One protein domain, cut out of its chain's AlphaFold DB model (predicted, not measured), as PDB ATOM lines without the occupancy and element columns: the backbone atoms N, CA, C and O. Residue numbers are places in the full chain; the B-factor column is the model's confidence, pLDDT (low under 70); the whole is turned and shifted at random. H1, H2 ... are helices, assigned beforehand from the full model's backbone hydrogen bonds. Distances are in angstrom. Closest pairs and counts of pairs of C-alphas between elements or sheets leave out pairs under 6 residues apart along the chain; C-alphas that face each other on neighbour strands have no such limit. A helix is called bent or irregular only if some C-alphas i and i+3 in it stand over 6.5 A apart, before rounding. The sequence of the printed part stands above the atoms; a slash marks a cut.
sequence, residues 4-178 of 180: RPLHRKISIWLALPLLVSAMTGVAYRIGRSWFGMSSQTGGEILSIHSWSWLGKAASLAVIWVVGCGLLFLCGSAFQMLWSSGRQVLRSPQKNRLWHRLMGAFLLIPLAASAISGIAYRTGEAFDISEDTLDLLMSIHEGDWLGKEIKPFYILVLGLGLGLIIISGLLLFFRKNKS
ATOM      1  N   ARG A   4     -21.919  20.702 -48.988       87.69
ATOM      2  CA  ARG A   4     -21.842  21.763 -50.012       87.69
ATOM      3  C   ARG A   4     -22.781  21.560 -51.217       87.69
ATOM      4  O   ARG A   4     -23.485  22.507 -51.566       87.69
ATOM      5  N   PRO A   5     -22.806  20.395 -51.900       91.06
ATOM      6  CA  PRO A   5     -23.749  20.175 -52.997       91.06
ATOM      7  C   PRO A   5     -25.205  20.156 -52.525       91.06
ATOM      8  O   PRO A   5     -26.063  20.635 -53.264       91.06
ATOM      9  N   LEU A   6     -25.471  19.655 -51.314       93.94
ATOM     10  CA  LEU A   6     -26.819  19.577 -50.757       93.94
ATOM     11  C   LEU A   6     -27.354  20.963 -50.363       93.94
ATOM     12  O   LEU A   6     -28.430  21.327 -50.824       93.94
ATOM     13  N   HIS A   7     -26.564  21.767 -49.638       95.31
ATOM     14  CA  HIS A   7     -26.836  23.179 -49.333       95.31
ATOM     15  C   HIS A   7     -27.224  23.943 -50.595       95.31
ATOM     16  O   HIS A   7     -28.279  24.559 -50.648       95.31
ATOM     17  N   ARG A   8     -26.419  23.816 -51.655       93.88
ATOM     18  CA  ARG A   8     -26.680  24.478 -52.937       93.88
ATOM     19  C   ARG A   8     -27.964  23.996 -53.616       93.88
ATOM     20  O   ARG A   8     -28.646  24.794 -54.243       93.88
ATOM     21  N   LYS A   9     -28.260  22.692 -53.578       94.81
ATOM     22  CA  LYS A   9     -29.476  22.151 -54.205       94.81
ATOM     23  C   LYS A   9     -30.712  22.657 -53.463       94.81
ATOM     24  O   LYS A   9     -31.626  23.165 -54.097       94.81
ATOM     25  N   ILE A  10     -30.707  22.552 -52.136       96.12
ATOM     26  CA  ILE A  10     -31.825  22.954 -51.279       96.12
ATOM     27  C   ILE A  10     -32.027  24.474 -51.308       96.12
ATOM     28  O   ILE A  10     -33.162  24.925 -51.415       96.12
ATOM     29  N   SER A  11     -30.952  25.271 -51.317       96.12
ATOM     30  CA  SER A  11     -31.056  26.735 -51.337       96.12
ATOM     31  C   SER A  11     -31.791  27.274 -52.564       96.12
ATOM     32  O   SER A  11     -32.437  28.305 -52.465       96.12
ATOM     33  N   ILE A  12     -31.705  26.602 -53.716       96.06
ATOM     34  CA  ILE A  12     -32.400  27.030 -54.943       96.06
ATOM     35  C   ILE A  12     -33.905  26.810 -54.813       96.06
ATOM     36  O   ILE A  12     -34.678  27.707 -55.131       96.06
ATOM     37  N   TRP A  13     -34.312  25.642 -54.311       96.75
ATOM     38  CA  TRP A  13     -35.723  25.327 -54.085       96.75
ATOM     39  C   TRP A  13     -36.354  26.241 -53.034       96.75
ATOM     40  O   TRP A  13     -37.502  26.645 -53.179       96.75
ATOM     41  N   LEU A  14     -35.591  26.606 -52.002       97.75
ATOM     42  CA  LEU A  14     -36.075  27.460 -50.920       97.75
ATOM     43  C   LEU A  14     -35.931  28.961 -51.189       97.75
ATOM     44  O   LEU A  14     -36.506  29.751 -50.446       97.75
ATOM     45  N   ALA A  15     -35.191  29.374 -52.224       97.69
ATOM     46  CA  ALA A  15     -34.905  30.785 -52.483       97.69
ATOM     47  C   ALA A  15     -36.184  31.622 -52.589       97.69
ATOM     48  O   ALA A  15     -36.295  32.649 -51.927       97.69
ATOM     49  N   LEU A  16     -37.153  31.170 -53.390       97.12
ATOM     50  CA  LEU A  16     -38.403  31.894 -53.593       97.12
ATOM     51  C   LEU A  16     -39.279  31.949 -52.328       97.12
ATOM     52  O   LEU A  16     -39.594  33.061 -51.907       97.12
ATOM     53  N   PRO A  17     -39.658  30.827 -51.680       97.62
ATOM     54  CA  PRO A  17     -40.523  30.893 -50.501       97.62
ATOM     55  C   PRO A  17     -39.876  31.637 -49.324       97.62
ATOM     56  O   PRO A  17     -40.565  32.386 -48.632       97.62
ATOM     57  N   LEU A  18     -38.558  31.508 -49.124       98.19
ATOM     58  CA  LEU A  18     -37.853  32.275 -48.093       98.19
ATOM     59  C   LEU A  18     -37.803  33.767 -48.420       98.19
ATOM     60  O   LEU A  18     -37.955  34.582 -47.516       98.19
ATOM     61  N   LEU A  19     -37.619  34.137 -49.692       98.06
ATOM     62  CA  LEU A  19     -37.640  35.540 -50.100       98.06
ATOM     63  C   LEU A  19     -39.031  36.149 -49.903       98.06
ATOM     64  O   LEU A  19     -39.130  37.243 -49.359       98.06
ATOM     65  N   VAL A  20     -40.094  35.432 -50.284       98.06
ATOM     66  CA  VAL A  20     -41.477  35.875 -50.051       98.06
ATOM     67  C   VAL A  20     -41.712  36.093 -48.561       98.06
ATOM     68  O   VAL A  20     -42.119  37.187 -48.184       98.06
ATOM     69  N   SER A  21     -41.390  35.108 -47.717       97.06
ATOM     70  CA  SER A  21     -41.549  35.215 -46.261       97.06
ATOM     71  C   SER A  21     -40.738  36.380 -45.672       97.06
ATOM     72  O   SER A  21     -41.278  37.183 -44.910       97.06
ATOM     73  N   ALA A  22     -39.475  36.548 -46.076       97.44
ATOM     74  CA  ALA A  22     -38.629  37.643 -45.607       97.44
ATOM     75  C   ALA A  22     -39.197  39.020 -45.983       97.44
ATOM     76  O   ALA A  22     -39.259  39.919 -45.145       97.44
ATOM     77  N   MET A  23     -39.619  39.190 -47.240       98.38
ATOM     78  CA  MET A  23     -40.107  40.476 -47.739       98.38
ATOM     79  C   MET A  23     -41.478  40.826 -47.168       98.38
ATOM     80  O   MET A  23     -41.697  41.981 -46.811       98.38
ATOM     81  N   THR A  24     -42.381  39.856 -47.014       98.06
ATOM     82  CA  THR A  24     -43.694  40.097 -46.396       98.06
ATOM     83  C   THR A  24     -43.576  40.363 -44.900       98.06
ATOM     84  O   THR A  24     -44.264  41.246 -44.397       98.06
ATOM     85  N   GLY A  25     -42.655  39.698 -44.193       96.69
ATOM     86  CA  GLY A  25     -42.385  39.977 -42.778       96.69
ATOM     87  C   GLY A  25     -41.861  41.401 -42.554       96.69
ATOM     88  O   GLY A  25     -42.341  42.113 -41.668       96.69
ATOM     89  N   VAL A  26     -40.933  41.853 -43.410       98.25
ATOM     90  CA  VAL A  26     -40.448  43.245 -43.414       98.25
ATOM     91  C   VAL A  26     -41.573  44.209 -43.770       98.25
ATOM     92  O   VAL A  26     -41.794  45.168 -43.032       98.25
ATOM     93  N   ALA A  27     -42.309  43.953 -44.854       98.31
ATOM     94  CA  ALA A  27     -43.401  44.813 -45.298       98.31
ATOM     95  C   ALA A  27     -44.478  44.975 -44.216       98.31
ATOM     96  O   ALA A  27     -44.902  46.098 -43.952       98.31
ATOM     97  N   TYR A  28     -44.858  43.887 -43.537       97.81
ATOM     98  CA  TYR A  28     -45.801  43.921 -42.421       97.81
ATOM     99  C   TYR A  28     -45.273  44.776 -41.267       97.81
ATOM    100  O   TYR A  28     -45.931  45.738 -40.865       97.81
ATOM    101  N   ARG A  29     -44.082  44.463 -40.734       96.62
ATOM    102  CA  ARG A  29     -43.582  45.162 -39.540       96.62
ATOM    103  C   ARG A  29     -43.322  46.631 -39.822       96.62
ATOM    104  O   ARG A  29     -43.790  47.487 -39.080       96.62
ATOM    105  N   ILE A  30     -42.575  46.914 -40.881       97.62
ATOM    106  CA  ILE A  30     -42.180  48.276 -41.223       97.62
ATOM    107  C   ILE A  30     -43.395  49.090 -41.652       97.62
ATOM    108  O   ILE A  30     -43.558  50.221 -41.201       97.62
ATOM    109  N   GLY A  31     -44.296  48.497 -42.433       97.56
ATOM    110  CA  GLY A  31     -45.558  49.122 -42.802       97.56
ATOM    111  C   GLY A  31     -46.379  49.540 -41.585       97.56
ATOM    112  O   GLY A  31     -46.823  50.686 -41.505       97.56
ATOM    113  N   ARG A  32     -46.548  48.637 -40.611       96.00
ATOM    114  CA  ARG A  32     -47.317  48.906 -39.385       96.00
ATOM    115  C   ARG A  32     -46.628  49.897 -38.454       96.00
ATOM    116  O   ARG A  32     -47.306  50.738 -37.876       96.00
ATOM    117  N   SER A  33     -45.309  49.800 -38.302       95.19
ATOM    118  CA  SER A  33     -44.564  50.601 -37.328       95.19
ATOM    119  C   SER A  33     -44.184  51.992 -37.828       95.19
ATOM    120  O   SER A  33     -44.181  52.921 -37.029       95.19
ATOM    121  N   TRP A  34     -43.834  52.155 -39.108       97.38
ATOM    122  CA  TRP A  34     -43.287  53.419 -39.630       97.38
ATOM    123  C   TRP A  34     -44.222  54.140 -40.599       97.38
ATOM    124  O   TRP A  34     -44.149  55.359 -40.710       97.38
ATOM    125  N   PHE A  35     -45.108  53.414 -41.283       97.12
ATOM    126  CA  PHE A  35     -45.934  53.973 -42.361       97.12
ATOM    127  C   PHE A  35     -47.435  54.006 -42.045       97.12
ATOM    128  O   PHE A  35     -48.232  54.343 -42.915       97.12
ATOM    129  N   GLY A  36     -47.843  53.644 -40.822       95.31
ATOM    130  CA  GLY A  36     -49.253  53.677 -40.416       95.31
ATOM    131  C   GLY A  36     -50.160  52.748 -41.232       95.31
ATOM    132  O   GLY A  36     -51.349  53.022 -41.371       95.31
ATOM    133  N   MET A  37     -49.613  51.660 -41.791       97.88
ATOM    134  CA  MET A  37     -50.365  50.678 -42.579       97.88
ATOM    135  C   MET A  37     -51.605  50.200 -41.818       97.88
ATOM    136  O   MET A  37     -51.515  49.854 -40.639       97.88
ATOM    137  N   SER A  38     -52.758  50.140 -42.488       97.81
ATOM    138  CA  SER A  38     -54.013  49.699 -41.868       97.81
ATOM    139  C   SER A  38     -53.926  48.249 -41.362       97.81
ATOM    140  O   SER A  38     -53.130  47.446 -41.853       97.81
ATOM    141  N   SER A  39     -54.753  47.890 -40.374       96.44
ATOM    142  CA  SER A  39     -54.789  46.512 -39.858       96.44
ATOM    143  C   SER A  39     -55.277  45.522 -40.919       96.44
ATOM    144  O   SER A  39     -54.811  44.389 -40.942       96.44
ATOM    145  N   GLN A  40     -56.160  45.962 -41.823       97.62
ATOM    146  CA  GLN A  40     -56.643  45.161 -42.946       97.62
ATOM    147  C   GLN A  40     -55.497  44.811 -43.905       97.62
ATOM    148  O   GLN A  40     -55.196  43.637 -44.099       97.62
ATOM    149  N   THR A  41     -54.791  45.819 -44.426       97.88
ATOM    150  CA  THR A  41     -53.648  45.614 -45.335       97.88
ATOM    151  C   THR A  41     -52.521  44.836 -44.651       97.88
ATOM    152  O   THR A  41     -51.906  43.956 -45.251       97.88
ATOM    153  N   GLY A  42     -52.266  45.116 -43.368       97.62
ATOM    154  CA  GLY A  42     -51.304  44.357 -42.573       97.62
ATOM    155  C   GLY A  42     -51.686  42.879 -42.450       97.62
ATOM    156  O   GLY A  42     -50.821  42.020 -42.604       97.62
ATOM    157  N   GLY A  43     -52.970  42.581 -42.233       97.19
ATOM    158  CA  GLY A  43     -53.501  41.219 -42.180       97.19
ATOM    159  C   GLY A  43     -53.352  40.467 -43.504       97.19
ATOM    160  O   GLY A  43     -52.937  39.310 -43.501       97.19
ATOM    161  N   GLU A  44     -53.597  41.127 -44.635       97.50
ATOM    162  CA  GLU A  44     -53.387  40.546 -45.969       97.50
ATOM    163  C   GLU A  44     -51.912  40.177 -46.197       97.50
ATOM    164  O   GLU A  44     -51.607  39.044 -46.574       97.50
ATOM    165  N   ILE A  45     -50.973  41.075 -45.880       98.00
ATOM    166  CA  ILE A  45     -49.530  40.794 -45.997       98.00
ATOM    167  C   ILE A  45     -49.110  39.664 -45.048       98.00
ATOM    168  O   ILE A  45     -48.365  38.760 -45.442       98.00
ATOM    169  N   LEU A  46     -49.600  39.688 -43.807       96.75
ATOM    170  CA  LEU A  46     -49.304  38.655 -42.818       96.75
ATOM    171  C   LEU A  46     -49.888  37.293 -43.229       96.75
ATOM    172  O   LEU A  46     -49.279  36.256 -42.947       96.75
ATOM    173  N   SER A  47     -51.009  37.276 -43.957       97.38
ATOM    174  CA  SER A  47     -51.579  36.042 -44.506       97.38
ATOM    175  C   SER A  47     -50.644  35.377 -45.519       97.38
ATOM    176  O   SER A  47     -50.499  34.155 -45.514       97.38
ATOM    177  N   ILE A  48     -49.929  36.171 -46.327       97.88
ATOM    178  CA  ILE A  48     -48.914  35.676 -47.266       97.88
ATOM    179  C   ILE A  48     -47.686  35.176 -46.499       97.88
ATOM    180  O   ILE A  48     -47.187  34.092 -46.791       97.88
ATOM    181  N   HIS A  49     -47.218  35.931 -45.498       97.31
ATOM    182  CA  HIS A  49     -46.065  35.559 -44.668       97.31
ATOM    183  C   HIS A  49     -46.248  34.212 -43.943       97.31
ATOM    184  O   HIS A  49     -45.344  33.376 -43.948       97.31
ATOM    185  N   SER A  50     -47.426  34.010 -43.347       95.88
ATOM    186  CA  SER A  50     -47.813  32.800 -42.599       95.88
ATOM    187  C   SER A  50     -48.389  31.688 -43.484       95.88
ATOM    188  O   SER A  50     -48.745  30.615 -42.991       95.88
ATOM    189  N   TRP A  51     -48.502  31.929 -44.794       96.94
ATOM    190  CA  TRP A  51     -49.135  31.022 -45.756       96.94
ATOM    191  C   TRP A  51     -50.584  30.651 -45.400       96.94
ATOM    192  O   TRP A  51     -51.101  29.641 -45.877       96.94
ATOM    193  N   SER A  52     -51.254  31.441 -44.556       95.94
ATOM    194  CA  SER A  52     -52.582  31.120 -44.023       95.94
ATOM    195  C   SER A  52     -53.684  31.180 -45.082       95.94
ATOM    196  O   SER A  52     -54.697  30.495 -44.940       95.94
ATOM    197  N   TRP A  53     -53.453  31.894 -46.189       95.25
ATOM    198  CA  TRP A  53     -54.333  31.910 -47.365       95.25
ATOM    199  C   TRP A  53     -54.502  30.529 -48.029       95.25
ATOM    200  O   TRP A  53     -55.476  30.317 -48.746       95.25
ATOM    201  N   LEU A  54     -53.603  29.570 -47.765       96.31
ATOM    202  CA  LEU A  54     -53.726  28.175 -48.215       96.31
ATOM    203  C   LEU A  54     -54.654  27.324 -47.325       96.31
ATOM    204  O   LEU A  54     -54.904  26.158 -47.626       96.31
ATOM    205  N   GLY A  55     -55.139  27.874 -46.210       95.19
ATOM    206  CA  GLY A  55     -55.876  27.144 -45.181       95.19
ATOM    207  C   GLY A  55     -54.971  26.551 -44.096       95.19
ATOM    208  O   GLY A  55     -53.749  26.460 -44.240       95.19
ATOM    209  N   LYS A  56     -55.576  26.145 -42.968       92.56
ATOM    210  CA  LYS A  56     -54.842  25.794 -41.737       92.56
ATOM    211  C   LYS A  56     -53.814  24.668 -41.934       92.56
ATOM    212  O   LYS A  56     -52.649  24.858 -41.587       92.56
ATOM    213  N   ALA A  57     -54.233  23.540 -42.514       94.94
ATOM    214  CA  ALA A  57     -53.385  22.357 -42.698       94.94
ATOM    215  C   ALA A  57     -52.250  22.590 -43.711       94.94
ATOM    216  O   ALA A  57     -51.104  22.219 -43.459       94.94
ATOM    217  N   ALA A  58     -52.546  23.252 -44.834       96.69
ATOM    218  CA  ALA A  58     -51.543  23.567 -45.846       96.69
ATOM    219  C   ALA A  58     -50.518  24.591 -45.334       96.69
ATOM    220  O   ALA A  58     -49.322  24.397 -45.535       96.69
ATOM    221  N   SER A  59     -50.962  25.626 -44.609       96.88
ATOM    222  CA  SER A  59     -50.073  26.579 -43.927       96.88
ATOM    223  C   SER A  59     -49.100  25.863 -42.988       96.88
ATOM    224  O   SER A  59     -47.894  26.088 -43.078       96.88
ATOM    225  N   LEU A  60     -49.594  24.946 -42.144       97.00
ATOM    226  CA  LEU A  60     -48.746  24.156 -41.246       97.00
ATOM    227  C   LEU A  60     -47.696  23.356 -42.031       97.00
ATOM    228  O   LEU A  60     -46.507  23.440 -41.725       97.00
ATOM    229  N   ALA A  61     -48.108  22.635 -43.077       97.81
ATOM    230  CA  ALA A  61     -47.190  21.858 -43.905       97.81
ATOM    231  C   ALA A  61     -46.116  22.738 -44.572       97.81
ATOM    232  O   ALA A  61     -44.929  22.405 -44.531       97.81
ATOM    233  N   VAL A  62     -46.501  23.883 -45.146       97.50
ATOM    234  CA  VAL A  62     -45.560  24.812 -45.792       97.50
ATOM    235  C   VAL A  62     -44.594  25.419 -44.775       97.50
ATOM    236  O   VAL A  62     -43.396  25.476 -45.054       97.50
ATOM    237  N   ILE A  63     -45.068  25.812 -43.590       97.75
ATOM    238  CA  ILE A  63     -44.215  26.341 -42.514       97.75
ATOM    239  C   ILE A  63     -43.180  25.301 -42.078       97.75
ATOM    240  O   ILE A  63     -42.005  25.642 -41.951       97.75
ATOM    241  N   TRP A  64     -43.564  24.030 -41.933       98.31
ATOM    242  CA  TRP A  64     -42.611  22.953 -41.651       98.31
ATOM    243  C   TRP A  64     -41.580  22.787 -42.774       98.31
ATOM    244  O   TRP A  64     -40.382  22.729 -42.503       98.31
ATOM    245  N   VAL A  65     -42.009  22.771 -44.040       98.25
ATOM    246  CA  VAL A  65     -41.100  22.635 -45.194       98.25
ATOM    247  C   VAL A  65     -40.106  23.797 -45.269       98.25
ATOM    248  O   VAL A  65     -38.895  23.579 -45.379       98.25
ATOM    249  N   VAL A  66     -40.597  25.035 -45.202       98.25
ATOM    250  CA  VAL A  66     -39.774  26.247 -45.313       98.25
ATOM    251  C   VAL A  66     -38.892  26.416 -44.076       98.25
ATOM    252  O   VAL A  66     -37.700  26.697 -44.212       98.25
ATOM    253  N   GLY A  67     -39.442  26.182 -42.886       98.25
ATOM    254  CA  GLY A  67     -38.750  26.292 -41.607       98.25
ATOM    255  C   GLY A  67     -37.651  25.243 -41.436       98.25
ATOM    256  O   GLY A  67     -36.495  25.603 -41.215       98.25
ATOM    257  N   CYS A  68     -37.950  23.950 -41.618       98.56
ATOM    258  CA  CYS A  68     -36.918  22.906 -41.593       98.56
ATOM    259  C   CYS A  68     -35.893  23.097 -42.713       98.56
ATOM    260  O   CYS A  68     -34.706  22.835 -42.519       98.56
ATOM    261  N   GLY A  69     -36.330  23.593 -43.870       98.38
ATOM    262  CA  GLY A  69     -35.448  23.988 -44.956       98.38
ATOM    263  C   GLY A  69     -34.452  25.077 -44.546       98.38
ATOM    264  O   GLY A  69     -33.249  24.928 -44.769       98.38
ATOM    265  N   LEU A  70     -34.926  26.146 -43.903       98.56
ATOM    266  CA  LEU A  70     -34.079  27.211 -43.367       98.56
ATOM    267  C   LEU A  70     -33.134  26.685 -42.279       98.56
ATOM    268  O   LEU A  70     -31.942  26.986 -42.318       98.56
ATOM    269  N   LEU A  71     -33.613  25.827 -41.373       98.62
ATOM    270  CA  LEU A  71     -32.769  25.188 -40.356       98.62
ATOM    271  C   LEU A  71     -31.688  24.301 -40.968       98.62
ATOM    272  O   LEU A  71     -30.538  24.336 -40.528       98.62
ATOM    273  N   PHE A  72     -32.010  23.567 -42.031       98.19
ATOM    274  CA  PHE A  72     -31.015  22.830 -42.797       98.19
ATOM    275  C   PHE A  72     -29.974  23.775 -43.420       98.19
ATOM    276  O   PHE A  72     -28.772  23.487 -43.376       98.19
ATOM    277  N   LEU A  73     -30.393  24.908 -43.996       97.94
ATOM    278  CA  LEU A  73     -29.472  25.899 -44.560       97.94
ATOM    279  C   LEU A  73     -28.572  26.518 -43.482       97.94
ATOM    280  O   LEU A  73     -27.364  26.603 -43.711       97.94
ATOM    281  N   CYS A  74     -29.106  26.851 -42.303       97.75
ATOM    282  CA  CYS A  74     -28.320  27.319 -41.159       97.75
ATOM    283  C   CYS A  74     -27.340  26.245 -40.667       97.75
ATOM    284  O   CYS A  74     -26.147  26.516 -40.545       97.75
ATOM    285  N   GLY A  75     -27.796  25.009 -40.450       96.50
ATOM    286  CA  GLY A  75     -26.947  23.917 -39.966       96.50
ATOM    287  C   GLY A  75     -25.837  23.545 -40.953       96.50
ATOM    288  O   GLY A  75     -24.678  23.371 -40.572       96.50
ATOM    289  N   SER A  76     -26.153  23.494 -42.248       95.50
ATOM    290  CA  SER A  76     -25.149  23.246 -43.289       95.50
ATOM    291  C   SER A  76     -24.193  24.429 -43.481       95.50
ATOM    292  O   SER A  76     -23.004  24.205 -43.720       95.50
ATOM    293  N   ALA A  77     -24.654  25.676 -43.321       93.81
ATOM    294  CA  ALA A  77     -23.782  26.850 -43.299       93.81
ATOM    295  C   ALA A  77     -22.828  26.818 -42.095       93.81
ATOM    296  O   ALA A  77     -21.622  26.989 -42.283       93.81
ATOM    297  N   PHE A  78     -23.336  26.516 -40.893       94.25
ATOM    298  CA  PHE A  78     -22.532  26.345 -39.679       94.25
ATOM    299  C   PHE A  78     -21.457  25.279 -39.881       94.25
ATOM    300  O   PHE A  78     -20.273  25.555 -39.697       94.25
ATOM    301  N   GLN A  79     -21.846  24.092 -40.353       93.31
ATOM    302  CA  GLN A  79     -20.920  22.989 -40.609       93.31
ATOM    303  C   GLN A  79     -19.804  23.404 -41.578       93.31
ATOM    304  O   GLN A  79     -18.637  23.098 -41.339       93.31
ATOM    305  N   MET A  80     -20.145  24.121 -42.652       90.31
ATOM    306  CA  MET A  80     -19.175  24.591 -43.642       90.31
ATOM    307  C   MET A  80     -18.249  25.688 -43.103       90.31
ATOM    308  O   MET A  80     -17.083  25.741 -43.510       90.31
ATOM    309  N   LEU A  81     -18.753  26.572 -42.239       89.56
ATOM    310  CA  LEU A  81     -17.956  27.593 -41.557       89.56
ATOM    311  C   LEU A  81     -16.988  26.935 -40.568       89.56
ATOM    312  O   LEU A  81     -15.785  27.180 -40.651       89.56
ATOM    313  N   TRP A  82     -17.495  26.023 -39.737       88.44
ATOM    314  CA  TRP A  82     -16.724  25.259 -38.758       88.44
ATOM    315  C   TRP A  82     -15.614  24.440 -39.419       88.44
ATOM    316  O   TRP A  82     -14.444  24.559 -39.060       88.44
ATOM    317  N   SER A  83     -15.943  23.680 -40.472       85.12
ATOM    318  CA  SER A  83     -14.971  22.826 -41.167       85.12
ATOM    319  C   SER A  83     -13.892  23.605 -41.922       85.12
ATOM    320  O   SER A  83     -12.881  23.033 -42.312       85.12
ATOM    321  N   SER A  84     -14.127  24.887 -42.216       77.19
ATOM    322  CA  SER A  84     -13.186  25.716 -42.977       77.19
ATOM    323  C   SER A  84     -12.198  26.486 -42.088       77.19
ATOM    324  O   SER A  84     -11.248  27.061 -42.621       77.19
ATOM    325  N   GLY A  85     -12.409  26.544 -40.765       72.81
ATOM    326  CA  GLY A  85     -11.549  27.276 -39.825       72.81
ATOM    327  C   GLY A  85     -11.215  28.711 -40.271       72.81
ATOM    328  O   GLY A  85     -12.026  29.407 -40.888       72.81
ATOM    329  N   ARG A  86      -9.969  29.157 -40.034       67.38
ATOM    330  CA  ARG A  86      -9.479  30.490 -40.466       67.38
ATOM    331  C   ARG A  86      -9.405  30.663 -41.993       67.38
ATOM    332  O   ARG A  86      -9.277  31.786 -42.479       67.38
ATOM    333  N   GLN A  87      -9.522  29.587 -42.776       65.75
ATOM    334  CA  GLN A  87      -9.479  29.641 -44.241       65.75
ATOM    335  C   GLN A  87     -10.739  30.290 -44.847       65.75
ATOM    336  O   GLN A  87     -10.724  30.703 -46.009       65.75
ATOM    337  N   VAL A  88     -11.822  30.449 -44.072       61.56
ATOM    338  CA  VAL A  88     -13.009  31.227 -44.477       61.56
ATOM    339  C   VAL A  88     -12.664  32.677 -44.819       61.56
ATOM    340  O   VAL A  88     -13.140  33.164 -45.850       61.56
ATOM    341  N   LEU A  89     -11.803  33.313 -44.016       65.19
ATOM    342  CA  LEU A  89     -11.410  34.723 -44.146       65.19
ATOM    343  C   LEU A  89     -10.399  34.966 -45.277       65.19
ATOM    344  O   LEU A  89     -10.216  36.098 -45.706       65.19
ATOM    345  N   ARG A  90      -9.772  33.907 -45.805       65.94
ATOM    346  CA  ARG A  90      -8.752  33.979 -46.868       65.94
ATOM    347  C   ARG A  90      -9.305  33.724 -48.276       65.94
ATOM    348  O   ARG A  90      -8.551  33.398 -49.185       65.94
ATOM    349  N   SER A  91     -10.624  33.807 -48.477       65.50
ATOM    350  CA  SER A  91     -11.226  33.571 -49.796       65.50
ATOM    351  C   SER A  91     -10.834  34.679 -50.784       65.50
ATOM    352  O   SER A  91     -11.262  35.813 -50.581       65.50
ATOM    353  N   PRO A  92     -10.140  34.376 -51.900       66.44
ATOM    354  CA  PRO A  92      -9.769  35.390 -52.895       66.44
ATOM    355  C   PRO A  92     -10.992  35.961 -53.637       66.44
ATOM    356  O   PRO A  92     -10.953  37.052 -54.197       66.44
ATOM    357  N   GLN A  93     -12.120  35.243 -53.627       80.94
ATOM    358  CA  GLN A  93     -13.372  35.698 -54.230       80.94
ATOM    359  C   GLN A  93     -14.192  36.531 -53.237       80.94
ATOM    360  O   GLN A  93     -14.811  35.964 -52.328       80.94
ATOM    361  N   LYS A  94     -14.266  37.852 -53.469       85.19
ATOM    362  CA  LYS A  94     -15.028  38.814 -52.645       85.19
ATOM    363  C   LYS A  94     -16.481  38.376 -52.406       85.19
ATOM    364  O   LYS A  94     -16.921  38.330 -51.266       85.19
ATOM    365  N   ASN A  95     -17.206  37.947 -53.444       85.75
ATOM    366  CA  ASN A  95     -18.622  37.549 -53.322       85.75
ATOM    367  C   ASN A  95     -18.822  36.362 -52.368       85.75
ATOM    368  O   ASN A  95     -19.793  36.301 -51.620       85.75
ATOM    369  N   ARG A  96     -17.883  35.409 -52.384       85.50
ATOM    370  CA  ARG A  96     -17.941  34.233 -51.516       85.50
ATOM    371  C   ARG A  96     -17.596  34.587 -50.073       85.50
ATOM    372  O   ARG A  96     -18.146  33.969 -49.169       85.50
ATOM    373  N   LEU A  97     -16.699  35.552 -49.862       87.94
ATOM    374  CA  LEU A  97     -16.406  36.085 -48.534       87.94
ATOM    375  C   LEU A  97     -17.645  36.766 -47.942       87.94
ATOM    376  O   LEU A  97     -18.064  36.386 -46.855       87.94
ATOM    377  N   TRP A  98     -18.278  37.676 -48.686       90.00
ATOM    378  CA  TRP A  98     -19.484  38.377 -48.232       90.00
ATOM    379  C   TRP A  98     -20.626  37.425 -47.883       90.00
ATOM    380  O   TRP A  98     -21.150  37.497 -46.776       90.00
ATOM    381  N   HIS A  99     -20.937  36.460 -48.754       93.56
ATOM    382  CA  HIS A  99     -21.970  35.458 -48.470       93.56
ATOM    383  C   HIS A  99     -21.706  34.696 -47.158       93.56
ATOM    384  O   HIS A  99     -22.627  34.415 -46.397       93.56
ATOM    385  N   ARG A 100     -20.438  34.387 -46.856       90.94
ATOM    386  CA  ARG A 100     -20.051  33.688 -45.621       90.94
ATOM    387  C   ARG A 100     -20.135  34.572 -44.385       90.94
ATOM    388  O   ARG A 100     -20.593  34.087 -43.360       90.94
ATOM    389  N   LEU A 101     -19.676  35.821 -44.472       92.00
ATOM    390  CA  LEU A 101     -19.730  36.766 -43.353       92.00
ATOM    391  C   LEU A 101     -21.181  37.066 -42.972       92.00
ATOM    392  O   LEU A 101     -21.542  36.962 -41.805       92.00
ATOM    393  N   MET A 102     -22.025  37.339 -43.968       94.12
ATOM    394  CA  MET A 102     -23.456  37.558 -43.757       94.12
ATOM    395  C   MET A 102     -24.147  36.303 -43.229       94.12
ATOM    396  O   MET A 102     -24.909  36.378 -42.272       94.12
ATOM    397  N   GLY A 103     -23.842  35.140 -43.815       93.50
ATOM    398  CA  GLY A 103     -24.370  33.863 -43.344       93.50
ATOM    399  C   GLY A 103     -23.987  33.566 -41.895       93.50
ATOM    400  O   GLY A 103     -24.830  33.098 -41.146       93.50
ATOM    401  N   ALA A 104     -22.754  33.874 -41.478       93.44
ATOM    402  CA  ALA A 104     -22.317  33.715 -40.091       93.44
ATOM    403  C   ALA A 104     -23.063  34.663 -39.140       93.44
ATOM    404  O   ALA A 104     -23.521  34.227 -38.088       93.44
ATOM    405  N   PHE A 105     -23.220  35.932 -39.527       95.56
ATOM    406  CA  PHE A 105     -23.933  36.941 -38.740       95.56
ATOM    407  C   PHE A 105     -25.418  36.592 -38.541       95.56
ATOM    408  O   PHE A 105     -25.946  36.713 -37.441       95.56
ATOM    409  N   LEU A 106     -26.086  36.116 -39.595       97.38
ATOM    410  CA  LEU A 106     -27.526  35.840 -39.579       97.38
ATOM    411  C   LEU A 106     -27.890  34.449 -39.045       97.38
ATOM    412  O   LEU A 106     -29.068  34.168 -38.837       97.38
ATOM    413  N   LEU A 107     -26.908  33.570 -38.831       96.50
ATOM    414  CA  LEU A 107     -27.143  32.150 -38.568       96.50
ATOM    415  C   LEU A 107     -28.045  31.907 -37.359       96.50
ATOM    416  O   LEU A 107     -29.046  31.199 -37.458       96.50
ATOM    417  N   ILE A 108     -27.664  32.490 -36.224       96.81
ATOM    418  CA  ILE A 108     -28.350  32.315 -34.946       96.81
ATOM    419  C   ILE A 108     -29.744  32.944 -34.979       96.81
ATOM    420  O   ILE A 108     -30.700  32.219 -34.705       96.81
ATOM    421  N   PRO A 109     -29.921  34.231 -35.341       97.62
ATOM    422  CA  PRO A 109     -31.251  34.824 -35.298       97.62
ATOM    423  C   PRO A 109     -32.218  34.199 -36.315       97.62
ATOM    424  O   PRO A 109     -33.384  34.003 -35.984       97.62
ATOM    425  N   LEU A 110     -31.757  33.796 -37.508       98.25
ATOM    426  CA  LEU A 110     -32.615  33.076 -38.457       98.25
ATOM    427  C   LEU A 110     -32.996  31.681 -37.954       98.25
ATOM    428  O   LEU A 110     -34.136  31.262 -38.137       98.25
ATOM    429  N   ALA A 111     -32.072  30.963 -37.306       98.50
ATOM    430  CA  ALA A 111     -32.384  29.668 -36.705       98.50
ATOM    431  C   ALA A 111     -33.383  29.810 -35.547       98.50
ATOM    432  O   ALA A 111     -34.344  29.047 -35.485       98.50
ATOM    433  N   ALA A 112     -33.201  30.804 -34.674       98.25
ATOM    434  CA  ALA A 112     -34.127  31.091 -33.580       98.25
ATOM    435  C   ALA A 112     -35.526  31.446 -34.105       98.25
ATOM    436  O   ALA A 112     -36.512  30.875 -33.641       98.25
ATOM    437  N   SER A 113     -35.611  32.312 -35.120       98.00
ATOM    438  CA  SER A 113     -36.876  32.684 -35.764       98.00
ATOM    439  C   SER A 113     -37.560  31.485 -36.434       98.00
ATOM    440  O   SER A 113     -38.766  31.294 -36.278       98.00
ATOM    441  N   ALA A 114     -36.805  30.612 -37.107       98.50
ATOM    442  CA  ALA A 114     -37.353  29.399 -37.713       98.50
ATOM    443  C   ALA A 114     -37.859  28.390 -36.667       98.50
ATOM    444  O   ALA A 114     -38.960  27.869 -36.817       98.50
ATOM    445  N   ILE A 115     -37.086  28.125 -35.606       98.81
ATOM    446  CA  ILE A 115     -37.486  27.197 -34.531       98.81
ATOM    447  C   ILE A 115     -38.759  27.698 -33.854       98.81
ATOM    448  O   ILE A 115     -39.723  26.948 -33.737       98.81
ATOM    449  N   SER A 116     -38.767  28.964 -33.442       98.44
ATOM    450  CA  SER A 116     -39.914  29.565 -32.760       98.44
ATOM    451  C   SER A 116     -41.145  29.662 -33.661       98.44
ATOM    452  O   SER A 116     -42.235  29.350 -33.200       98.44
ATOM    453  N   GLY A 117     -40.993  29.979 -34.950       97.62
ATOM    454  CA  GLY A 117     -42.109  30.013 -35.902       97.62
ATOM    455  C   GLY A 117     -42.733  28.633 -36.160       97.62
ATOM    456  O   GLY A 117     -43.958  28.503 -36.176       97.62
ATOM    457  N   ILE A 118     -41.911  27.584 -36.310       98.56
ATOM    458  CA  ILE A 118     -42.403  26.198 -36.427       98.56
ATOM    459  C   ILE A 118     -43.111  25.777 -35.137       98.56
ATOM    460  O   ILE A 118     -44.205  25.212 -35.192       98.56
ATOM    461  N   ALA A 119     -42.488  26.046 -33.987       98.50
ATOM    462  CA  ALA A 119     -43.035  25.698 -32.684       98.50
ATOM    463  C   ALA A 119     -44.353  26.430 -32.418       98.50
ATOM    464  O   ALA A 119     -45.299  25.782 -31.991       98.50
ATOM    465  N   TYR A 120     -44.447  27.725 -32.738       97.94
ATOM    466  CA  TYR A 120     -45.670  28.518 -32.599       97.94
ATOM    467  C   TYR A 120     -46.801  27.905 -33.418       97.94
ATOM    468  O   TYR A 120     -47.838  27.543 -32.871       97.94
ATOM    469  N   ARG A 121     -46.572  27.692 -34.721       96.75
ATOM    470  CA  ARG A 121     -47.620  27.173 -35.607       96.75
ATOM    471  C   ARG A 121     -48.045  25.753 -35.243       96.75
ATOM    472  O   ARG A 121     -49.208  25.390 -35.398       96.75
ATOM    473  N   THR A 122     -47.099  24.938 -34.786       97.62
ATOM    474  CA  THR A 122     -47.387  23.586 -34.301       97.62
ATOM    475  C   THR A 122     -48.181  23.655 -33.004       97.62
ATOM    476  O   THR A 122     -49.206  22.999 -32.894       97.62
ATOM    477  N   GLY A 123     -47.757  24.491 -32.060       97.12
ATOM    478  CA  GLY A 123     -48.453  24.726 -30.804       97.12
ATOM    479  C   GLY A 123     -49.895  25.169 -31.004       97.12
ATOM    480  O   GLY A 123     -50.794  24.583 -30.414       97.12
ATOM    481  N   GLU A 124     -50.121  26.126 -31.901       95.00
ATOM    482  CA  GLU A 124     -51.454  26.613 -32.264       95.00
ATOM    483  C   GLU A 124     -52.320  25.487 -32.859       95.00
ATOM    484  O   GLU A 124     -53.515  25.404 -32.598       95.00
ATOM    485  N   ALA A 125     -51.727  24.573 -33.636       95.25
ATOM    486  CA  ALA A 125     -52.444  23.420 -34.184       95.25
ATOM    487  C   ALA A 125     -52.804  22.358 -33.127       95.25
ATOM    488  O   ALA A 125     -53.718  21.567 -33.361       95.25
ATOM    489  N   PHE A 126     -52.093  22.334 -31.997       95.56
ATOM    490  CA  PHE A 126     -52.315  21.421 -30.871       95.56
ATOM    491  C   PHE A 126     -52.951  22.103 -29.648       95.56
ATOM    492  O   PHE A 126     -53.041  21.464 -28.604       95.56
ATOM    493  N   ASP A 127     -53.397  23.357 -29.782       95.31
ATOM    494  CA  ASP A 127     -54.074  24.124 -28.728       95.31
ATOM    495  C   ASP A 127     -53.263  24.210 -27.414       95.31
ATOM    496  O   ASP A 127     -53.770  23.991 -26.314       95.31
ATOM    497  N   ILE A 128     -51.951  24.467 -27.526       96.06
ATOM    498  CA  ILE A 128     -51.094  24.702 -26.348       96.06
ATOM    499  C   ILE A 128     -51.385  26.074 -25.721       96.06
ATOM    500  O   ILE A 128     -52.000  26.929 -26.348       96.06
ATOM    501  N   SER A 129     -50.900  26.319 -24.497       97.44
ATOM    502  CA  SER A 129     -51.215  27.556 -23.769       97.44
ATOM    503  C   SER A 129     -50.826  28.836 -24.518       97.44
ATOM    504  O   SER A 129     -49.731  28.930 -25.080       97.44
ATOM    505  N   GLU A 130     -51.691  29.850 -24.428       96.94
ATOM    506  CA  GLU A 130     -51.467  31.188 -24.995       96.94
ATOM    507  C   GLU A 130     -50.151  31.807 -24.512       96.94
ATOM    508  O   GLU A 130     -49.386  32.314 -25.321       96.94
ATOM    509  N   ASP A 131     -49.793  31.644 -23.232       97.69
ATOM    510  CA  ASP A 131     -48.505  32.116 -22.700       97.69
ATOM    511  C   ASP A 131     -47.303  31.520 -23.456       97.69
ATOM    512  O   ASP A 131     -46.287  32.184 -23.684       97.69
ATOM    513  N   THR A 132     -47.408  30.250 -23.868       97.88
ATOM    514  CA  THR A 132     -46.360  29.592 -24.656       97.88
ATOM    515  C   THR A 132     -46.357  30.119 -26.087       97.88
ATOM    516  O   THR A 132     -45.286  30.354 -26.651       97.88
ATOM    517  N   LEU A 133     -47.534  30.321 -26.683       98.12
ATOM    518  CA  LEU A 133     -47.676  30.883 -28.025       98.12
ATOM    519  C   LEU A 133     -47.119  32.311 -28.104       98.12
ATOM    520  O   LEU A 133     -46.341  32.611 -29.015       98.12
ATOM    521  N   ASP A 134     -47.414  33.145 -27.111       97.38
ATOM    522  CA  ASP A 134     -46.908  34.511 -26.977       97.38
ATOM    523  C   ASP A 134     -45.387  34.539 -26.809       97.38
ATOM    524  O   ASP A 134     -44.699  35.318 -27.477       97.38
ATOM    525  N   LEU A 135     -44.828  33.645 -25.984       97.62
ATOM    526  CA  LEU A 135     -43.377  33.511 -25.840       97.62
ATOM    527  C   LEU A 135     -42.709  33.135 -27.171       97.62
ATOM    528  O   LEU A 135     -41.698  33.729 -27.556       97.62
ATOM    529  N   LEU A 136     -43.263  32.152 -27.884       98.31
ATOM    530  CA  LEU A 136     -42.726  31.705 -29.169       98.31
ATOM    531  C   LEU A 136     -42.799  32.821 -30.215       98.31
ATOM    532  O   LEU A 136     -41.806  33.066 -30.905       98.31
ATOM    533  N   MET A 137     -43.912  33.553 -30.291       97.44
ATOM    534  CA  MET A 137     -44.014  34.711 -31.179       97.44
ATOM    535  C   MET A 137     -43.034  35.811 -30.802       97.44
ATOM    536  O   MET A 137     -42.350  36.315 -31.693       97.44
ATOM    537  N   SER A 138     -42.891  36.124 -29.511       97.19
ATOM    538  CA  SER A 138     -41.932  37.113 -29.011       97.19
ATOM    539  C   SER A 138     -40.498  36.798 -29.457       97.19
ATOM    540  O   SER A 138     -39.777  37.690 -29.917       97.19
ATOM    541  N   ILE A 139     -40.091  35.522 -29.418       97.75
ATOM    542  CA  ILE A 139     -38.789  35.077 -29.939       97.75
ATOM    543  C   ILE A 139     -38.735  35.202 -31.467       97.75
ATOM    544  O   ILE A 139     -37.751  35.724 -31.996       97.75
ATOM    545  N   HIS A 140     -39.776  34.746 -32.173       97.75
ATOM    546  CA  HIS A 140     -39.837  34.733 -33.638       97.75
ATOM    547  C   HIS A 140     -39.649  36.123 -34.249       97.75
ATOM    548  O   HIS A 140     -38.940  36.275 -35.251       97.75
ATOM    549  N   GLU A 141     -40.268  37.128 -33.631       96.00
ATOM    550  CA  GLU A 141     -40.285  38.505 -34.115       96.00
ATOM    551  C   GLU A 141     -39.295  39.443 -33.407       96.00
ATOM    552  O   GLU A 141     -39.169  40.606 -33.792       96.00
ATOM    553  N   GLY A 142     -38.594  38.956 -32.382       95.56
ATOM    554  CA  GLY A 142     -37.646  39.755 -31.608       95.56
ATOM    555  C   GLY A 142     -38.300  40.804 -30.707       95.56
ATOM    556  O   GLY A 142     -37.716  41.867 -30.500       95.56
ATOM    557  N   ASP A 143     -39.504  40.548 -30.188       94.56
ATOM    558  CA  ASP A 143     -40.220  41.499 -29.323       94.56
ATOM    559  C   ASP A 143     -39.484  41.768 -27.999       94.56
ATOM    560  O   ASP A 143     -39.533  42.876 -27.471       94.56
ATOM    561  N   TRP A 144     -38.687  40.802 -27.532       92.75
ATOM    562  CA  TRP A 144     -37.800  40.920 -26.368       92.75
ATOM    563  C   TRP A 144     -36.752  42.047 -26.468       92.75
ATOM    564  O   TRP A 144     -36.181  42.435 -25.451       92.75
ATOM    565  N   LEU A 145     -36.499  42.599 -27.664       94.56
ATOM    566  CA  LEU A 145     -35.632  43.772 -27.863       94.56
ATOM    567  C   LEU A 145     -36.329  45.108 -27.549       94.56
ATOM    568  O   LEU A 145     -35.688  46.159 -27.589       94.56
ATOM    569  N   GLY A 146     -37.630  45.083 -27.261       94.19
ATOM    570  CA  GLY A 146     -38.443  46.270 -27.037       94.19
ATOM    571  C   GLY A 146     -39.003  46.874 -28.329       94.19
ATOM    572  O   GLY A 146     -38.476  46.702 -29.433       94.19
ATOM    573  N   LYS A 147     -40.102  47.622 -28.180       91.69
ATOM    574  CA  LYS A 147     -40.904  48.156 -29.297       91.69
ATOM    575  C   LYS A 147     -40.126  49.092 -30.229       91.69
ATOM    576  O   LYS A 147     -40.437  49.144 -31.414       91.69
ATOM    577  N   GLU A 148     -39.125  49.801 -29.710       93.69
ATOM    578  CA  GLU A 148     -38.314  50.754 -30.480       93.69
ATOM    579  C   GLU A 148     -37.305  50.059 -31.406       93.69
ATOM    580  O   GLU A 148     -37.136  50.465 -32.554       93.69
ATOM    581  N   ILE A 149     -36.666  48.978 -30.942       96.38
ATOM    582  CA  ILE A 149     -35.592  48.283 -31.675       96.38
ATOM    583  C   ILE A 149     -36.142  47.198 -32.607       96.38
ATOM    584  O   ILE A 149     -35.575  46.939 -33.674       96.38
ATOM    585  N   LYS A 150     -37.273  46.588 -32.245       95.75
ATOM    586  CA  LYS A 150     -37.923  45.501 -32.990       95.75
ATOM    587  C   LYS A 150     -38.073  45.755 -34.505       95.75
ATOM    588  O   LYS A 150     -37.719  44.860 -35.276       95.75
ATOM    589  N   PRO A 151     -38.534  46.929 -34.991       96.81
ATOM    590  CA  PRO A 151     -38.622  47.188 -36.431       96.81
ATOM    591  C   PRO A 151     -37.260  47.112 -37.134       96.81
ATOM    592  O   PRO A 151     -37.156  46.511 -38.203       96.81
ATOM    593  N   PHE A 152     -36.204  47.647 -36.515       97.25
ATOM    594  CA  PHE A 152     -34.845  47.598 -37.060       97.25
ATOM    595  C   PHE A 152     -34.291  46.174 -37.077       97.25
ATOM    596  O   PHE A 152     -33.701  45.761 -38.075       97.25
ATOM    597  N   TYR A 153     -34.519  45.406 -36.009       96.62
ATOM    598  CA  TYR A 153     -34.130  43.997 -35.942       96.62
ATOM    599  C   TYR A 153     -34.744  43.187 -37.091       96.62
ATOM    600  O   TYR A 153     -34.025  42.523 -37.841       96.62
ATOM    601  N   ILE A 154     -36.059  43.307 -37.293       96.88
ATOM    602  CA  ILE A 154     -36.769  42.602 -38.369       96.88
ATOM    603  C   ILE A 154     -36.289  43.065 -39.745       96.88
ATOM    604  O   ILE A 154     -36.111  42.232 -40.636       96.88
ATOM    605  N   LEU A 155     -36.036  44.364 -39.927       97.81
ATOM    606  CA  LEU A 155     -35.493  44.890 -41.178       97.81
ATOM    607  C   LEU A 155     -34.131  44.265 -41.502       97.81
ATOM    608  O   LEU A 155     -33.926  43.788 -42.618       97.81
ATOM    609  N   VAL A 156     -33.221  44.216 -40.524       97.81
ATOM    610  CA  VAL A 156     -31.894  43.601 -40.681       97.81
ATOM    611  C   VAL A 156     -32.012  42.111 -40.993       97.81
ATOM    612  O   VAL A 156     -31.320  41.631 -41.892       97.81
ATOM    613  N   LEU A 157     -32.895  41.377 -40.310       97.75
ATOM    614  CA  LEU A 157     -33.084  39.951 -40.578       97.75
ATOM    615  C   LEU A 157     -33.696  39.678 -41.946       97.75
ATOM    616  O   LEU A 157     -33.178  38.839 -42.681       97.75
ATOM    617  N   GLY A 158     -34.770  40.376 -42.306       97.62
ATOM    618  CA  GLY A 158     -35.466  40.142 -43.566       97.62
ATOM    619  C   GLY A 158     -34.650  40.585 -44.777       97.62
ATOM    620  O   GLY A 158     -34.491  39.814 -45.727       97.62
ATOM    621  N   LEU A 159     -34.048  41.781 -44.736       98.12
ATOM    622  CA  LEU A 159     -33.142  42.225 -45.800       98.12
ATOM    623  C   LEU A 159     -31.866  41.382 -45.830       98.12
ATOM    624  O   LEU A 159     -31.399  41.020 -46.907       98.12
ATOM    625  N   GLY A 160     -31.327  41.018 -44.666       97.94
ATOM    626  CA  GLY A 160     -30.183  40.121 -44.554       97.94
ATOM    627  C   GLY A 160     -30.449  38.770 -45.213       97.94
ATOM    628  O   GLY A 160     -29.653  38.331 -46.047       97.94
ATOM    629  N   LEU A 161     -31.590  38.143 -44.912       98.31
ATOM    630  CA  LEU A 161     -32.027  36.901 -45.550       98.31
ATOM    631  C   LEU A 161     -32.168  37.079 -47.071       98.31
ATOM    632  O   LEU A 161     -31.631  36.278 -47.840       98.31
ATOM    633  N   GLY A 162     -32.792  38.170 -47.523       98.12
ATOM    634  CA  GLY A 162     -32.872  38.509 -48.947       98.12
ATOM    635  C   GLY A 162     -31.495  38.607 -49.617       98.12
ATOM    636  O   GLY A 162     -31.260  38.007 -50.668       98.12
ATOM    637  N   LEU A 163     -30.539  39.283 -48.981       97.50
ATOM    638  CA  LEU A 163     -29.178  39.440 -49.497       97.50
ATOM    639  C   LEU A 163     -28.395  38.116 -49.531       97.50
ATOM    640  O   LEU A 163     -27.646  37.878 -50.488       97.50
ATOM    641  N   ILE A 164     -28.554  37.219 -48.546       97.19
ATOM    642  CA  ILE A 164     -27.898  35.898 -48.612       97.19
ATOM    643  C   ILE A 164     -28.505  35.014 -49.706       97.19
ATOM    644  O   ILE A 164     -27.764  34.274 -50.359       97.19
ATOM    645  N   ILE A 165     -29.813  35.133 -49.965       97.62
ATOM    646  CA  ILE A 165     -30.491  34.439 -51.068       97.62
ATOM    647  C   ILE A 165     -29.955  34.954 -52.407       97.62
ATOM    648  O   ILE A 165     -29.469  34.162 -53.219       97.62
ATOM    649  N   ILE A 166     -29.955  36.275 -52.616       96.25
ATOM    650  CA  ILE A 166     -29.461  36.902 -53.851       96.25
ATOM    651  C   ILE A 166     -27.989  36.546 -54.082       96.25
ATOM    652  O   ILE A 166     -27.619  36.074 -55.158       96.25
ATOM    653  N   SER A 167     -27.134  36.704 -53.068       95.25
ATOM    654  CA  SER A 167     -25.713  36.356 -53.194       95.25
ATOM    655  C   SER A 167     -25.496  34.862 -53.463       95.25
ATOM    656  O   SER A 167     -24.628  34.511 -54.268       95.25
ATOM    657  N   GLY A 168     -26.303  33.977 -52.867       94.12
ATOM    658  CA  GLY A 168     -26.288  32.539 -53.143       94.12
ATOM    659  C   GLY A 168     -26.657  32.207 -54.595       94.12
ATOM    660  O   GLY A 168     -25.946  31.437 -55.250       94.12
ATOM    661  N   LEU A 169     -27.706  32.840 -55.130       93.94
ATOM    662  CA  LEU A 169     -28.120  32.700 -56.532       93.94
ATOM    663  C   LEU A 169     -27.035  33.205 -57.495       93.94
ATOM    664  O   LEU A 169     -26.678  32.508 -58.446       93.94
ATOM    665  N   LEU A 170     -26.431  34.364 -57.220       92.81
ATOM    666  CA  LEU A 170     -25.328  34.900 -58.028       92.81
ATOM    667  C   LEU A 170     -24.125  33.944 -58.067       92.81
ATOM    668  O   LEU A 170     -23.529  33.730 -59.128       92.81
ATOM    669  N   LEU A 171     -23.772  33.330 -56.933       91.38
ATOM    670  CA  LEU A 171     -22.713  32.317 -56.867       91.38
ATOM    671  C   LEU A 171     -23.079  31.045 -57.647       91.38
ATOM    672  O   LEU A 171     -22.202  30.445 -58.278       91.38
ATOM    673  N   PHE A 172     -24.352  30.642 -57.628       89.44
ATOM    674  CA  PHE A 172     -24.847  29.507 -58.403       89.44
ATOM    675  C   PHE A 172     -24.706  29.747 -59.911       89.44
ATOM    676  O   PHE A 172     -24.063  28.947 -60.597       89.44
ATOM    677  N   PHE A 173     -25.223  30.869 -60.419       87.56
ATOM    678  CA  PHE A 173     -25.184  31.183 -61.849       87.56
ATOM    679  C   PHE A 173     -23.767  31.453 -62.362       87.56
ATOM    680  O   PHE A 173     -23.432  31.040 -63.471       87.56
ATOM    681  N   ARG A 174     -22.892  32.075 -61.557       83.81
ATOM    682  CA  ARG A 174     -21.488  32.304 -61.950       83.81
ATOM    683  C   ARG A 174     -20.729  30.998 -62.182       83.81
ATOM    684  O   ARG A 174     -19.931  30.923 -63.111       83.81
ATOM    685  N   LYS A 175     -20.979  29.964 -61.372       70.62
ATOM    686  CA  LYS A 175     -20.336  28.653 -61.549       70.62
ATOM    687  C   LYS A 175     -20.703  28.003 -62.887       70.62
ATOM    688  O   LYS A 175     -19.858  27.333 -63.467       70.62
ATOM    689  N   ASN A 176     -21.924  28.215 -63.375       66.06
ATOM    690  CA  ASN A 176     -22.379  27.646 -64.645       66.06
ATOM    691  C   ASN A 176     -21.813  28.379 -65.877       66.06
ATOM    692  O   ASN A 176     -21.920  27.852 -66.975       66.06
ATOM    693  N   LYS A 177     -21.203  29.564 -65.704       60.81
ATOM    694  CA  LYS A 177     -20.584  30.354 -66.786       60.81
ATOM    695  C   LYS A 177     -19.075  30.134 -66.952       60.81
ATOM    696  O   LYS A 177     -18.500  30.679 -67.885       60.81
ATOM    697  N   SER A 178     -18.415  29.398 -66.055       49.72
ATOM    698  CA  SER A 178     -16.991  29.085 -66.222       49.72
ATOM    699  C   SER A 178     -16.864  27.896 -67.179       49.72
ATOM    700  O   SER A 178     -17.359  26.824 -66.813       49.72
TER     701      SER A 178
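Overview. This is residues 4 to 178 of the 180 residues of an uncharacterized protein of Spartobacteria bacterium Tous-C9RFEB (UniProt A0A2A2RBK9). Two antiparallel pairs of long helices, H3 with H4b and H1b with H6, are set crosswise to each other, and the bent-off arms of the two bent helices reach across, H1a packing on H3 and H4a on H6. The short helices H2 and H5 fold back along H1b and H4b as two helical hairpins, while residues 82 to 87 of H3 and the tail, residues 173 to 178, stick out. The printed part has 175 residues with six named helices, H1 to H6 in order along the chain, and no named strand; the class is all helix, with packing part aligned and part crossed. It is compact, with a radius of gyration of the C-alphas of 17.0 A, and spans 49 by 33 by 28 A.

Along the chain. The longest helix by residues is H3, residues 56 to 88, 42.3 A from first to last C-alpha, starting at C-alpha 56 at (-54.842, 25.794, -41.737). It has a kink of 55 degrees near residue 82 and is irregular, with C-alphas 83 and 86 9.5 A apart. H4, residues 94 to 125, was assigned as one helix by its hydrogen bonds but is bent, with C-alphas 105 and 108 7.4 A apart. Its arms are H4a, residues 94 to 105, 16.6 A long, and H4b, residues 108 to 125, 25.7 A long. H1, residues 4 to 34, was likewise assigned as one helix by its hydrogen bonds but is bent, with C-alphas 13 and 16 7.1 A apart. Its arms are H1a, residues 4 to 13, 14.9 A long and starting at C-alpha 4 at (-21.842, 21.763, -50.012), and H1b, residues 16 to 34, 26.1 A long. H6, residues 150 to 176, is 39.5 A long and ends at C-alpha 176 at (-22.379, 27.646, -64.645). The shorter helices are H2, residues 39 to 49, and H5, residues 130 to 141.

Arrangement. H3 touches H4b with residues 60 to 74 alone, at a shallow tilt of 20 degrees, opposite ways; the closest C-alphas, of Gly 67 and Ala 114, are 5.2 A apart. H4b and H5 form a helical hairpin at 30 degrees, closest at the C-alphas of Ser 113 and His 140, 4.2 A. H3 touches H1a with residues 69 to 80 alone, at a shallow tilt of 32 degrees, closest at the C-alphas of His 7 and Leu 73, 6.1 A. H1b and H3 only just touch, with 3 pairs of C-alphas within 8 A, the closest being Leu 18 and Val 66 at 6.9 A, and stand about perpendicular at 80 degrees. H1b touches H6 at a shallow tilt of 27 degrees, opposite ways, closest at the C-alphas of Ala 22 and Gly 158, 4.5 A. H1b and H2 form a helical hairpin at 21 degrees, closest at the C-alphas of Ser 21 and His 49, 4.8 A. H6 touches H4a with residues 160 to 171 alone, at a tilt of 36 degrees, only just steep, closest at the C-alphas of His 99 and Ile 164, 5.9 A. Among the pairs that are apart are H3 and H6, and H1b and H4b. Every O i to N i+4 pair is within hydrogen-bond range in H1b, H2, H4a, H4b and H5; the counts are 4 of 6 in H1a, 26 of 29 in H3 and 22 of 23 in H6.

Size, cuts and confidence. The two C-alphas farthest apart, of Ser 129 and Ser 178, are 54.6 A apart. The printed part has no cut and no long link; the links H1 to H2, H3 to H4 and H4 to H5 are tight. The mean pLDDT of the printed part is 93.5, and it is under 70 at residues 86 to 92 and 176 to 178.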